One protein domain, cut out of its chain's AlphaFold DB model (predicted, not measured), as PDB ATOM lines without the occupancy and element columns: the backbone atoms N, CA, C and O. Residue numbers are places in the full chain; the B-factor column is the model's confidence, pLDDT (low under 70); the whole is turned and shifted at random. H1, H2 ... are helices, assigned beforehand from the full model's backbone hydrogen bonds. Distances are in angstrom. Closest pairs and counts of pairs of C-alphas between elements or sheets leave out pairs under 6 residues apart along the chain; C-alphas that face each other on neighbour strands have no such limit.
ATOM      1  N   ASP A 339      27.398  14.756 -39.327       43.59
ATOM      2  CA  ASP A 339      28.242  15.479 -38.396       43.59
ATOM      3  C   ASP A 339      27.664  16.860 -38.067       43.59
ATOM      4  O   ASP A 339      27.537  17.731 -38.925       43.59
ATOM      5  N   GLN A 340      27.440  17.022 -36.761       55.31
ATOM      6  CA  GLN A 340      27.411  18.264 -35.989       55.31
ATOM      7  C   GLN A 340      26.098  19.074 -36.031       55.31
ATOM      8  O   GLN A 340      25.753  19.712 -37.017       55.31
ATOM      9  N   PHE A 341      25.447  19.106 -34.858       52.91
ATOM     10  CA  PHE A 341      24.261  19.873 -34.439       52.91
ATOM     11  C   PHE A 341      22.888  19.261 -34.773       52.91
ATOM     12  O   PHE A 341      22.583  18.901 -35.904       52.91
ATOM     13  N   ASP A 342      22.029  19.172 -33.750       65.75
ATOM     14  CA  ASP A 342      20.609  18.835 -33.891       65.75
ATOM     15  C   ASP A 342      19.867  20.059 -34.484       65.75
ATOM     16  O   ASP A 342      19.243  20.822 -33.746       65.75
ATOM     17  N   VAL A 343      20.023  20.310 -35.790       72.19
ATOM     18  CA  VAL A 343      19.540  21.517 -36.498       72.19
ATOM     19  C   VAL A 343      18.014  21.527 -36.642       72.19
ATOM     20  O   VAL A 343      17.422  20.592 -37.197       72.19
ATOM     21  N   LEU A 344      17.369  22.608 -36.197       78.88
ATOM     22  CA  LEU A 344      15.921  22.793 -36.344       78.88
ATOM     23  C   LEU A 344      15.516  23.105 -37.793       78.88
ATOM     24  O   LEU A 344      16.304  23.588 -38.600       78.88
ATOM     25  N   HIS A 345      14.253  22.852 -38.135       77.94
ATOM     26  CA  HIS A 345      13.691  23.071 -39.476       77.94
ATOM     27  C   HIS A 345      13.828  24.515 -39.997       77.94
ATOM     28  O   HIS A 345      13.804  24.742 -41.206       77.94
ATOM     29  N   ASN A 346      13.950  25.490 -39.097       76.81
ATOM     30  CA  ASN A 346      14.072  26.920 -39.376       76.81
ATOM     31  C   ASN A 346      15.501  27.470 -39.162       76.81
ATOM     32  O   ASN A 346      15.702  28.682 -39.279       76.81
ATOM     33  N   GLU A 347      16.477  26.607 -38.868       83.00
ATOM     34  CA  GLU A 347      17.884  26.954 -38.645       83.00
ATOM     35  C   GLU A 347      18.753  26.638 -39.876       83.00
ATOM     36  O   GLU A 347      18.403  25.826 -40.734       83.00
ATOM     37  N   ASP A 348      19.920  27.281 -39.972       81.88
ATOM     38  CA  ASP A 348      20.960  26.866 -40.916       81.88
ATOM     39  C   ASP A 348      21.851  25.741 -40.360       81.88
ATOM     40  O   ASP A 348      21.712  25.294 -39.226       81.88
ATOM     41  N   ARG A 349      22.852  25.319 -41.143       78.94
ATOM     42  CA  ARG A 349      23.813  24.268 -40.757       78.94
ATOM     43  C   ARG A 349      24.636  24.545 -39.487       78.94
ATOM     44  O   ARG A 349      25.329  23.647 -39.032       78.94
ATOM     45  N   HIS A 350      24.636  25.771 -38.962       80.81
ATOM     46  CA  HIS A 350      25.334  26.137 -37.722       80.81
ATOM     47  C   HIS A 350      24.346  26.355 -36.561       80.81
ATOM     48  O   HIS A 350      24.727  26.879 -35.516       80.81
ATOM     49  N   GLY A 351      23.068  26.002 -36.746       82.38
ATOM     50  CA  GLY A 351      22.007  26.255 -35.775       82.38
ATOM     51  C   GLY A 351      21.591  27.726 -35.697       82.38
ATOM     52  O   GLY A 351      21.031  28.141 -34.693       82.38
ATOM     53  N   ARG A 352      21.907  28.556 -36.700       85.75
ATOM     54  CA  ARG A 352      21.566  29.986 -36.690       85.75
ATOM     55  C   ARG A 352      20.153  30.190 -37.207       85.75
ATOM     56  O   ARG A 352      19.847  29.839 -38.352       85.75
ATOM     57  N   SER A 353      19.327  30.848 -36.403       85.88
ATOM     58  CA  SER A 353      17.986  31.250 -36.821       85.88
ATOM     59  C   SER A 353      18.006  32.309 -37.926       85.88
ATOM     60  O   SER A 353      19.038  32.913 -38.244       85.88
ATOM     61  N   ARG A 354      16.841  32.571 -38.527       82.94
ATOM     62  CA  ARG A 354      16.696  33.602 -39.571       82.94
ATOM     63  C   ARG A 354      17.169  34.976 -39.095       82.94
ATOM     64  O   ARG A 354      17.760  35.722 -39.874       82.94
ATOM     65  N   PHE A 355      16.967  35.290 -37.816       84.62
ATOM     66  CA  PHE A 355      17.401  36.562 -37.252       84.62
ATOM     67  C   PHE A 355      18.926  36.653 -37.107       84.62
ATOM     68  O   PHE A 355      19.506  37.672 -37.478       84.62
ATOM     69  N   HIS A 356      19.602  35.575 -36.696       87.06
ATOM     70  CA  HIS A 356      21.071  35.511 -36.720       87.06
ATOM     71  C   HIS A 356      21.629  35.789 -38.124       87.06
ATOM     72  O   HIS A 356      22.553  36.588 -38.293       87.06
ATOM     73  N   GLN A 357      21.036  35.162 -39.146       83.75
ATOM     74  CA  GLN A 357      21.444  35.338 -40.542       83.75
ATOM     75  C   GLN A 357      21.222  36.779 -41.020       83.75
ATOM     76  O   GLN A 357      22.102  37.366 -41.653       83.75
ATOM     77  N   TYR A 358      20.079  37.376 -40.670       82.31
ATOM     78  CA  TYR A 358      19.753  38.765 -40.995       82.31
ATOM     79  C   TYR A 358      20.749  39.754 -40.376       82.31
ATOM     80  O   TYR A 358      21.280  40.623 -41.074       82.31
ATOM     81  N   VAL A 359      21.051  39.582 -39.084       82.88
ATOM     82  CA  VAL A 359      21.964  40.441 -38.321       82.88
ATOM     83  C   VAL A 359      23.400  40.377 -38.858       82.88
ATOM     84  O   VAL A 359      24.092  41.395 -38.874       82.88
ATOM     85  N   GLN A 360      23.850  39.213 -39.334       78.25
ATOM     86  CA  GLN A 360      25.191  39.043 -39.911       78.25
ATOM     87  C   GLN A 360      25.304  39.462 -41.385       78.25
ATOM     88  O   GLN A 360      26.412  39.755 -41.844       78.25
ATOM     89  N   GLY A 361      24.196  39.446 -42.127       76.31
ATOM     90  CA  GLY A 361      24.146  39.720 -43.562       76.31
ATOM     91  C   GLY A 361      23.623  41.118 -43.879       76.31
ATOM     92  O   GLY A 361      24.339  42.115 -43.765       76.31
ATOM     93  N   ASP A 362      22.367  41.177 -44.320       66.81
ATOM     94  CA  ASP A 362      21.745  42.378 -44.884       66.81
ATOM     95  C   ASP A 362      21.724  43.562 -43.910       66.81
ATOM     96  O   ASP A 362      21.974  44.698 -44.313       66.81
ATOM     97  N   TRP A 363      21.501  43.312 -42.620       73.12
ATOM     98  CA  TRP A 363      21.431  44.374 -41.617       73.12
ATOM     99  C   TRP A 363      22.784  45.038 -41.329       73.12
ATOM    100  O   TRP A 363      22.840  46.233 -41.011       73.12
ATOM    101  N   LEU A 364      23.869  44.269 -41.463       69.88
ATOM    102  CA  LEU A 364      25.241  44.736 -41.295       69.88
ATOM    103  C   LEU A 364      25.726  45.522 -42.519       69.88
ATOM    104  O   LEU A 364      26.434  46.511 -42.363       69.88
ATOM    105  N   LEU A 365      25.367  45.064 -43.725       65.50
ATOM    106  CA  LEU A 365      25.958  45.539 -44.980       65.50
ATOM    107  C   LEU A 365      25.111  46.571 -45.738       65.50
ATOM    108  O   LEU A 365      25.677  47.337 -46.513       65.50
ATOM    109  N   LYS A 366      23.780  46.576 -45.573       64.88
ATOM    110  CA  LYS A 366      22.865  47.358 -46.431       64.88
ATOM    111  C   LYS A 366      22.086  48.456 -45.702       64.88
ATOM    112  O   LYS A 366      21.662  49.401 -46.355       64.88
ATOM    113  N   VAL A 367      21.880  48.347 -44.387       62.59
ATOM    114  CA  VAL A 367      21.022  49.285 -43.632       62.59
ATOM    115  C   VAL A 367      21.848  50.464 -43.084       62.59
ATOM    116  O   VAL A 367      22.725  50.206 -42.245       62.59
ATOM    117  N   PRO A 368      21.562  51.723 -43.494       60.78
ATOM    118  CA  PRO A 368      22.281  52.921 -43.052       60.78
ATOM    119  C   PRO A 368      22.295  53.114 -41.529       60.78
ATOM    120  O   PRO A 368      21.489  52.539 -40.798       60.78
ATOM    121  N   GLN A 369      23.220  53.947 -41.047       55.88
ATOM    122  CA  GLN A 369      23.413  54.238 -39.619       55.88
ATOM    123  C   GLN A 369      22.230  55.006 -38.991       55.88
ATOM    124  O   GLN A 369      21.944  54.805 -37.810       55.88
ATOM    125  N   ASP A 370      21.530  55.823 -39.788       47.09
ATOM    126  CA  ASP A 370      20.479  56.752 -39.333       47.09
ATOM    127  C   ASP A 370      19.052  56.195 -39.470       47.09
ATOM    128  O   ASP A 370      18.139  56.622 -38.760       47.09
ATOM    129  N   GLU A 371      18.855  55.188 -40.321       50.53
ATOM    130  CA  GLU A 371      17.606  54.435 -40.378       50.53
ATOM    131  C   GLU A 371      17.680  53.293 -39.369       50.53
ATOM    132  O   GLU A 371      18.021  52.149 -39.680       50.53
ATOM    133  N   VAL A 372      17.294  53.588 -38.126       47.91
ATOM    134  CA  VAL A 372      16.838  52.548 -37.193       47.91
ATOM    135  C   VAL A 372      15.457  52.083 -37.661       47.91
ATOM    136  O   VAL A 372      14.457  52.217 -36.961       47.91
ATOM    137  N   ALA A 373      15.393  51.544 -38.879       45.12
ATOM    138  CA  ALA A 373      14.331  50.649 -39.262       45.12
ATOM    139  C   ALA A 373      14.541  49.394 -38.409       45.12
ATOM    140  O   ALA A 373      15.247  48.455 -38.778       45.12
ATOM    141  N   TRP A 374      13.929  49.387 -37.220       52.62
ATOM    142  CA  TRP A 374      13.392  48.130 -36.707       52.62
ATOM    143  C   TRP A 374      12.625  47.492 -37.867       52.62
ATOM    144  O   TRP A 374      12.007  48.265 -38.604       52.62
ATOM    145  N   PRO A 375      12.666  46.176 -38.116       46.06
ATOM    146  CA  PRO A 375      12.156  45.635 -39.363       46.06
ATOM    147  C   PRO A 375      10.618  45.699 -39.391       46.06
ATOM    148  O   PRO A 375       9.934  44.694 -39.300       46.06
ATOM    149  N   PHE A 376      10.045  46.880 -39.610       45.34
ATOM    150  CA  PHE A 376       8.883  47.033 -40.464       45.34
ATOM    151  C   PHE A 376       9.391  46.834 -41.893       45.34
ATOM    152  O   PHE A 376       9.548  47.767 -42.675       45.34
ATOM    153  N   LEU A 377       9.734  45.587 -42.212       41.31
ATOM    154  CA  LEU A 377       9.942  45.162 -43.586       41.31
ATOM    155  C   LEU A 377       8.579  45.240 -44.275       41.31
ATOM    156  O   LEU A 377       7.742  44.368 -44.074       41.31
ATOM    157  N   GLY A 378       8.341  46.303 -45.045       37.41
ATOM    158  CA  GLY A 378       7.374  46.320 -46.150       37.41
ATOM    159  C   GLY A 378       6.024  45.633 -45.901       37.41
ATOM    160  O   GLY A 378       5.595  44.846 -46.737       37.41
ATOM    161  N   GLY A 379       5.357  45.909 -44.776       35.94
ATOM    162  CA  GLY A 379       3.986  45.446 -44.538       35.94
ATOM    163  C   GLY A 379       3.806  43.975 -44.141       35.94
ATOM    164  O   GLY A 379       2.666  43.521 -44.125       35.94
ATOM    165  N   LEU A 380       4.863  43.236 -43.779       33.84
ATOM    166  CA  LEU A 380       4.706  41.934 -43.118       33.84
ATOM    167  C   LEU A 380       4.969  42.071 -41.609       33.84
ATOM    168  O   LEU A 380       6.068  42.478 -41.223       33.84
ATOM    169  N   PRO A 381       3.988  41.760 -40.743       36.94
ATOM    170  CA  PRO A 381       4.171  41.861 -39.306       36.94
ATOM    171  C   PRO A 381       5.178  40.799 -38.845       36.94
ATOM    172  O   PRO A 381       4.994  39.605 -39.068       36.94
ATOM    173  N   LEU A 382       6.228  41.235 -38.143       44.56
ATOM    174  CA  LEU A 382       7.157  40.396 -37.363       44.56
ATOM    175  C   LEU A 382       6.472  39.655 -36.197       44.56
ATOM    176  O   LEU A 382       7.147  39.113 -35.328       44.56
ATOM    177  N   GLU A 383       5.143  39.620 -36.166       36.97
ATOM    178  CA  GLU A 383       4.351  39.138 -35.041       36.97
ATOM    179  C   GLU A 383       4.481  37.633 -34.783       36.97
ATOM    180  O   GLU A 383       3.945  37.190 -33.778       36.97
ATOM    181  N   ASN A 384       5.209  36.841 -35.594       43.91
ATOM    182  CA  ASN A 384       5.117  35.383 -35.459       43.91
ATOM    183  C   ASN A 384       6.368  34.497 -35.302       43.91
ATOM    184  O   ASN A 384       6.134  33.338 -34.972       43.91
ATOM    185  N   VAL A 385       7.650  34.871 -35.508       53.09
ATOM    186  CA  VAL A 385       8.673  33.774 -35.521       53.09
ATOM    187  C   VAL A 385      10.151  34.057 -35.183       53.09
ATOM    188  O   VAL A 385      10.973  33.185 -35.452       53.09
ATOM    189  N   CYS A 386      10.580  35.197 -34.634       66.81
ATOM    190  CA  CYS A 386      12.015  35.342 -34.302       66.81
ATOM    191  C   CYS A 386      12.248  35.988 -32.940       66.81
ATOM    192  O   CYS A 386      12.041  37.192 -32.789       66.81
ATOM    193  N   ASP A 387      12.727  35.200 -31.977       79.62
ATOM    194  CA  ASP A 387      13.196  35.719 -30.696       79.62
ATOM    195  C   ASP A 387      14.625  36.284 -30.849       79.62
ATOM    196  O   ASP A 387      15.552  35.647 -31.352       79.62
ATOM    197  N   ILE A 388      14.794  37.541 -30.429       85.69
ATOM    198  CA  ILE A 388      16.051  38.301 -30.479       85.69
ATOM    199  C   ILE A 388      17.150  37.697 -29.591       85.69
ATOM    200  O   ILE A 388      18.323  38.054 -29.729       85.69
ATOM    201  N   ASN A 389      16.774  36.801 -28.678       89.56
ATOM    202  CA  ASN A 389      17.646  36.179 -27.688       89.56
ATOM    203  C   ASN A 389      17.917  34.692 -27.944       89.56
ATOM    204  O   ASN A 389      18.540  34.052 -27.097       89.56
ATOM    205  N   GLU A 390      17.492  34.151 -29.088       88.94
ATOM    206  CA  GLU A 390      17.763  32.757 -29.458       88.94
ATOM    207  C   GLU A 390      19.266  32.457 -29.441       88.94
ATOM    208  O   GLU A 390      20.079  33.299 -29.813       88.94
ATOM    209  N   TYR A 391      19.646  31.247 -29.039       90.56
ATOM    210  CA  TYR A 391      21.031  30.790 -29.114       90.56
ATOM    211  C   TYR A 391      21.264  29.977 -30.385       90.56
ATOM    212  O   TYR A 391      20.484  29.084 -30.707       90.56
ATOM    213  N   ASP A 392      22.370  30.248 -31.078       89.00
ATOM    214  CA  ASP A 392      22.847  29.392 -32.163       89.00
ATOM    215  C   ASP A 392      23.472  28.075 -31.647       89.00
ATOM    216  O   ASP A 392      23.647  27.857 -30.443       89.00
ATOM    217  N   GLY A 393      23.883  27.187 -32.560       83.19
ATOM    218  CA  GLY A 393      24.561  25.929 -32.210       83.19
ATOM    219  C   GLY A 393      25.916  26.106 -31.504       83.19
ATOM    220  O   GLY A 393      26.454  25.153 -30.936       83.19
ATOM    221  N   HIS A 394      26.477  27.317 -31.499       84.44
ATOM    222  CA  HIS A 394      27.723  27.655 -30.815       84.44
ATOM    223  C   HIS A 394      27.503  28.294 -29.436       84.44
ATOM    224  O   HIS A 394      28.484  28.591 -28.743       84.44
ATOM    225  N   GLY A 395      26.251  28.494 -29.019       87.69
ATOM    226  CA  GLY A 395      25.925  29.143 -27.758       87.69
ATOM    227  C   GLY A 395      26.138  30.650 -27.810       87.69
ATOM    228  O   GLY A 395      26.704  31.225 -26.878       87.69
ATOM    229  N   ARG A 396      25.730  31.297 -28.904       91.06
ATOM    230  CA  ARG A 396      25.789  32.751 -29.085       91.06
ATOM    231  C   ARG A 396      24.410  33.292 -29.409       91.06
ATOM    232  O   ARG A 396      23.672  32.679 -30.166       91.06
ATOM    233  N   THR A 397      24.108  34.462 -28.863       93.31
ATOM    234  CA  THR A 397      22.915  35.224 -29.232       93.31
ATOM    235  C   THR A 397      23.192  36.116 -30.450       93.31
ATOM    236  O   THR A 397      24.358  36.425 -30.733       93.31
ATOM    237  N   PRO A 398      22.160  36.634 -31.139       91.12
ATOM    238  CA  PRO A 398      22.317  37.497 -32.307       91.12
ATOM    239  C   PRO A 398      23.204  38.720 -32.056       91.12
ATOM    240  O   PRO A 398      23.992  39.103 -32.919       91.12
ATOM    241  N   ILE A 399      23.135  39.318 -30.859       92.06
ATOM    242  CA  ILE A 399      24.005  40.439 -30.475       92.06
ATOM    243  C   ILE A 399      25.479  40.019 -30.350       92.06
ATOM    244  O   ILE A 399      26.367  40.781 -30.730       92.06
ATOM    245  N   MET A 400      25.768  38.809 -29.865       93.69
ATOM    246  CA  MET A 400      27.140  38.292 -29.807       93.69
ATOM    247  C   MET A 400      27.667  37.983 -31.206       93.69
ATOM    248  O   MET A 400      28.803  38.331 -31.532       93.69
ATOM    249  N   ASP A 401      26.826  37.381 -32.043       90.25
ATOM    250  CA  ASP A 401      27.143  37.063 -33.430       90.25
ATOM    251  C   ASP A 401      27.393  38.317 -34.273       90.25
ATOM    252  O   ASP A 401      28.341  38.352 -35.064       90.25
ATOM    253  N   PHE A 402      26.604  39.370 -34.046       91.06
ATOM    254  CA  PHE A 402      26.838  40.700 -34.598       91.06
ATOM    255  C   PHE A 402      28.217  41.236 -34.219       91.06
ATOM    256  O   PHE A 402      28.989  41.631 -35.092       91.06
ATOM    257  N   LEU A 403      28.538  41.248 -32.921       92.12
ATOM    258  CA  LEU A 403      29.785  41.823 -32.420       92.12
ATOM    259  C   LEU A 403      31.002  41.087 -32.968       92.12
ATOM    260  O   LEU A 403      31.931  41.728 -33.450       92.12
ATOM    261  N   LEU A 404      30.983  39.752 -32.953       89.62
ATOM    262  CA  LEU A 404      32.052  38.945 -33.537       89.62
ATOM    263  C   LEU A 404      32.270  39.298 -35.007       89.62
ATOM    264  O   LEU A 404      33.395  39.608 -35.402       89.62
ATOM    265  N   ARG A 405      31.190  39.347 -35.795       88.00
ATOM    266  CA  ARG A 405      31.282  39.682 -37.214       88.00
ATOM    267  C   ARG A 405      31.798  41.102 -37.438       88.00
ATOM    268  O   ARG A 405      32.672  41.286 -38.280       88.00
ATOM    269  N   ALA A 406      31.303  42.076 -36.677       88.31
ATOM    270  CA  ALA A 406      31.724  43.471 -36.758       88.31
ATOM    271  C   ALA A 406      33.209  43.661 -36.406       88.31
ATOM    272  O   ALA A 406      33.890  44.505 -36.992       88.31
ATOM    273  N   PHE A 407      33.731  42.863 -35.471       88.19
ATOM    274  CA  PHE A 407      35.146  42.891 -35.107       88.19
ATOM    275  C   PHE A 407      36.048  42.237 -36.147       88.19
ATOM    276  O   PHE A 407      37.203  42.643 -36.264       88.19
ATOM    277  N   ASP A 408      35.546  41.234 -36.864       87.19
ATOM    278  CA  ASP A 408      36.284  40.561 -37.933       87.19
ATOM    279  C   ASP A 408      36.332  41.411 -39.207       87.19
ATOM    280  O   ASP A 408      37.334  41.405 -39.919       87.19
ATOM    281  N   THR A 409      35.272  42.175 -39.489       85.25
ATOM    282  CA  THR A 409      35.224  43.118 -40.619       85.25
ATOM    283  C   THR A 409      35.885  44.462 -40.315       85.25
ATOM    284  O   THR A 409      36.180  45.209 -41.244       85.25
ATOM    285  N   GLY A 410      36.147  44.769 -39.039       83.56
ATOM    286  CA  GLY A 410      36.824  45.999 -38.623       83.56
ATOM    287  C   GLY A 410      35.954  47.252 -38.742       83.56
ATOM    288  O   GLY A 410      36.465  48.308 -39.105       83.56
ATOM    289  N   LEU A 411      34.652  47.138 -38.462       85.25
ATOM    290  CA  LEU A 411      33.723  48.272 -38.528       85.25
ATOM    291  C   LEU A 411      34.043  49.350 -37.489       85.25
ATOM    292  O   LEU A 411      34.584  49.078 -36.414       85.25
ATOM    293  N   GLU A 412      33.652  50.583 -37.804       86.75
ATOM    294  CA  GLU A 412      33.814  51.710 -36.896       86.75
ATOM    295  C   GLU A 412      32.979  51.540 -35.624       86.75
ATOM    296  O   GLU A 412      31.842  51.059 -35.634       86.75
ATOM    297  N   GLU A 413      33.547  51.981 -34.501       87.88
ATOM    298  CA  GLU A 413      32.923  51.850 -33.185       87.88
ATOM    299  C   GLU A 413      31.558  52.552 -33.105       87.88
ATOM    300  O   GLU A 413      30.654  52.028 -32.457       87.88
ATOM    301  N   ASP A 414      31.367  53.674 -33.802       87.00
ATOM    302  CA  ASP A 414      30.099  54.416 -33.800       87.00
ATOM    303  C   ASP A 414      28.973  53.665 -34.501       87.00
ATOM    304  O   ASP A 414      27.834  53.649 -34.024       87.00
ATOM    305  N   PHE A 415      29.301  52.981 -35.595       86.69
ATOM    306  CA  PHE A 415      28.360  52.115 -36.290       86.69
ATOM    307  C   PHE A 415      27.970  50.919 -35.414       86.69
ATOM    308  O   PHE A 415      26.786  50.606 -35.267       86.69
ATOM    309  N   ILE A 416      28.954  50.296 -34.753       89.06
ATOM    310  CA  ILE A 416      28.716  49.196 -33.806       89.06
ATOM    311  C   ILE A 416      27.811  49.664 -32.659       89.06
ATOM    312  O   ILE A 416      26.839  48.983 -32.334       89.06
ATOM    313  N   CYS A 417      28.072  50.840 -32.080       90.25
ATOM    314  CA  CYS A 417      27.253  51.403 -31.005       90.25
ATOM    315  C   CYS A 417      25.807  51.654 -31.448       90.25
ATOM    316  O   CYS A 417      24.884  51.306 -30.714       90.25
ATOM    317  N   ALA A 418      25.590  52.218 -32.642       86.62
ATOM    318  CA  ALA A 418      24.247  52.472 -33.170       86.62
ATOM    319  C   ALA A 418      23.436  51.173 -33.327       86.62
ATOM    320  O   ALA A 418      22.285  51.090 -32.894       86.62
ATOM    321  N   LYS A 419      24.063  50.128 -33.874       85.19
ATOM    322  CA  LYS A 419      23.447  48.812 -34.082       85.19
ATOM    323  C   LYS A 419      23.186  48.082 -32.761       85.19
ATOM    324  O   LYS A 419      22.081  47.588 -32.550       85.19
ATOM    325  N   VAL A 420      24.137  48.091 -31.823       89.44
ATOM    326  CA  VAL A 420      23.921  47.544 -30.471       89.44
ATOM    327  C   VAL A 420      22.782  48.278 -29.763       89.44
ATOM    328  O   VAL A 420      21.917  47.634 -29.180       89.44
ATOM    329  N   LYS A 421      22.708  49.611 -29.875       87.56
ATOM    330  CA  LYS A 421      21.594  50.397 -29.324       87.56
ATOM    331  C   LYS A 421      20.247  49.962 -29.894       87.56
ATOM    332  O   LYS A 421      19.273  49.899 -29.149       87.56
ATOM    333  N   ALA A 422      20.185  49.683 -31.195       82.88
ATOM    334  CA  ALA A 422      18.975  49.193 -31.842       82.88
ATOM    335  C   ALA A 422      18.574  47.810 -31.307       82.88
ATOM    336  O   ALA A 422      17.429  47.642 -30.904       82.88
ATOM    337  N   LEU A 423      19.511  46.859 -31.208       86.00
ATOM    338  CA  LEU A 423      19.244  45.527 -30.642       86.00
ATOM    339  C   LEU A 423      18.768  45.601 -29.185       86.00
ATOM    340  O   LEU A 423      17.812  44.926 -28.817       86.00
ATOM    341  N   LEU A 424      19.381  46.461 -28.368       88.25
ATOM    342  CA  LEU A 424      18.978  46.656 -26.972       88.25
ATOM    343  C   LEU A 424      17.585  47.288 -26.855       88.25
ATOM    344  O   LEU A 424      16.779  46.833 -26.050       88.25
ATOM    345  N   LYS A 425      17.257  48.279 -27.699       84.12
ATOM    346  CA  LYS A 425      15.881  48.803 -27.812       84.12
ATOM    347  C   LYS A 425      14.880  47.725 -28.237       84.12
ATOM    348  O   LYS A 425      13.713  47.809 -27.877       84.12
ATOM    349  N   GLY A 426      15.358  46.735 -28.978       79.69
ATOM    350  CA  GLY A 426      14.638  45.546 -29.401       79.69
ATOM    351  C   GLY A 426      14.377  44.482 -28.342       79.69
ATOM    352  O   GLY A 426      13.739  43.484 -28.656       79.69
ATOM    353  N   GLY A 427      14.895  44.647 -27.122       86.19
ATOM    354  CA  GLY A 427      14.778  43.642 -26.063       86.19
ATOM    355  C   GLY A 427      15.893  42.592 -26.047       86.19
ATOM    356  O   GLY A 427      15.731  41.548 -25.414       86.19
ATOM    357  N   ALA A 428      17.030  42.841 -26.710       89.56
ATOM    358  CA  ALA A 428      18.192  41.964 -26.593       89.56
ATOM    359  C   ALA A 428      18.691  41.929 -25.139       89.56
ATOM    360  O   ALA A 428      18.961  42.969 -24.533       89.56
ATOM    361  N   ASN A 429      18.856  40.728 -24.591       90.94
ATOM    362  CA  ASN A 429      19.357  40.520 -23.245       90.94
ATOM    363  C   ASN A 429      20.852  40.856 -23.194       90.94
ATOM    364  O   ASN A 429      21.710  40.095 -23.646       90.94
ATOM    365  N   VAL A 430      21.169  41.997 -22.588       92.62
ATOM    366  CA  VAL A 430      22.547  42.472 -22.411       92.62
ATOM    367  C   VAL A 430      23.387  41.555 -21.505       92.62
ATOM    368  O   VAL A 430      24.612  41.496 -21.636       92.62
TER     369      VAL A 430
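This is residues 339 to 430 of the 559 residues of an uncharacterized protein of Epicoccum nigrum (UniProt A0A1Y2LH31). With little regular structure, this domain is a short helical hairpin, H3 and H4, with H1 packed on H3 and long loops beside them; residues 376 to 381 stick out. The printed part has 92 residues, under half in named elements, in the order H1, H2, H3, H4, with no named strand: all helix. It is compact, with a radius of gyration of the C-alphas of 13.3 A and spans of 40 by 33 by 23 A.

Look first at H1, residues 354 to 360, which touches H3, residues 398 to 409; their closest C-alphas, His 356 and Pro 398, are 5.0 A apart, at a shallow tilt of 30 degrees, the same way. H2, residues 362 to 365, is close to H3 but not clearly touching: the closest C-alphas, Leu 364 and Phe 402, are 8.0 A apart. H3 and H4, residues 413 to 425, touch as a hairpin, opposite ways at a shallow tilt of 9 degrees; their closest C-alphas, Ile 399 and Leu 423, are 7.0 A apart. H1 and H4 are apart. In H1, H3 and H4 every O i to N i+4 pair is within hydrogen-bond range; H2 is too short for one.

Find C-alpha 354 at (16.696, 33.602, -39.571), where H1 begins; H2 follows over a tight link. H3 runs 16.3 A from C-alpha 398, and H4 runs 18.1 A to C-alpha 425 at (15.881, 48.803, -27.812).

The C-alphas farthest apart, Asp 339 and Asp 370, are 42.0 A apart. The printed part has no cut; H2 to H3 is a long link of 32 residues. The pLDDT is under 70 at residues 339 to 342, 362 and 364 to 386.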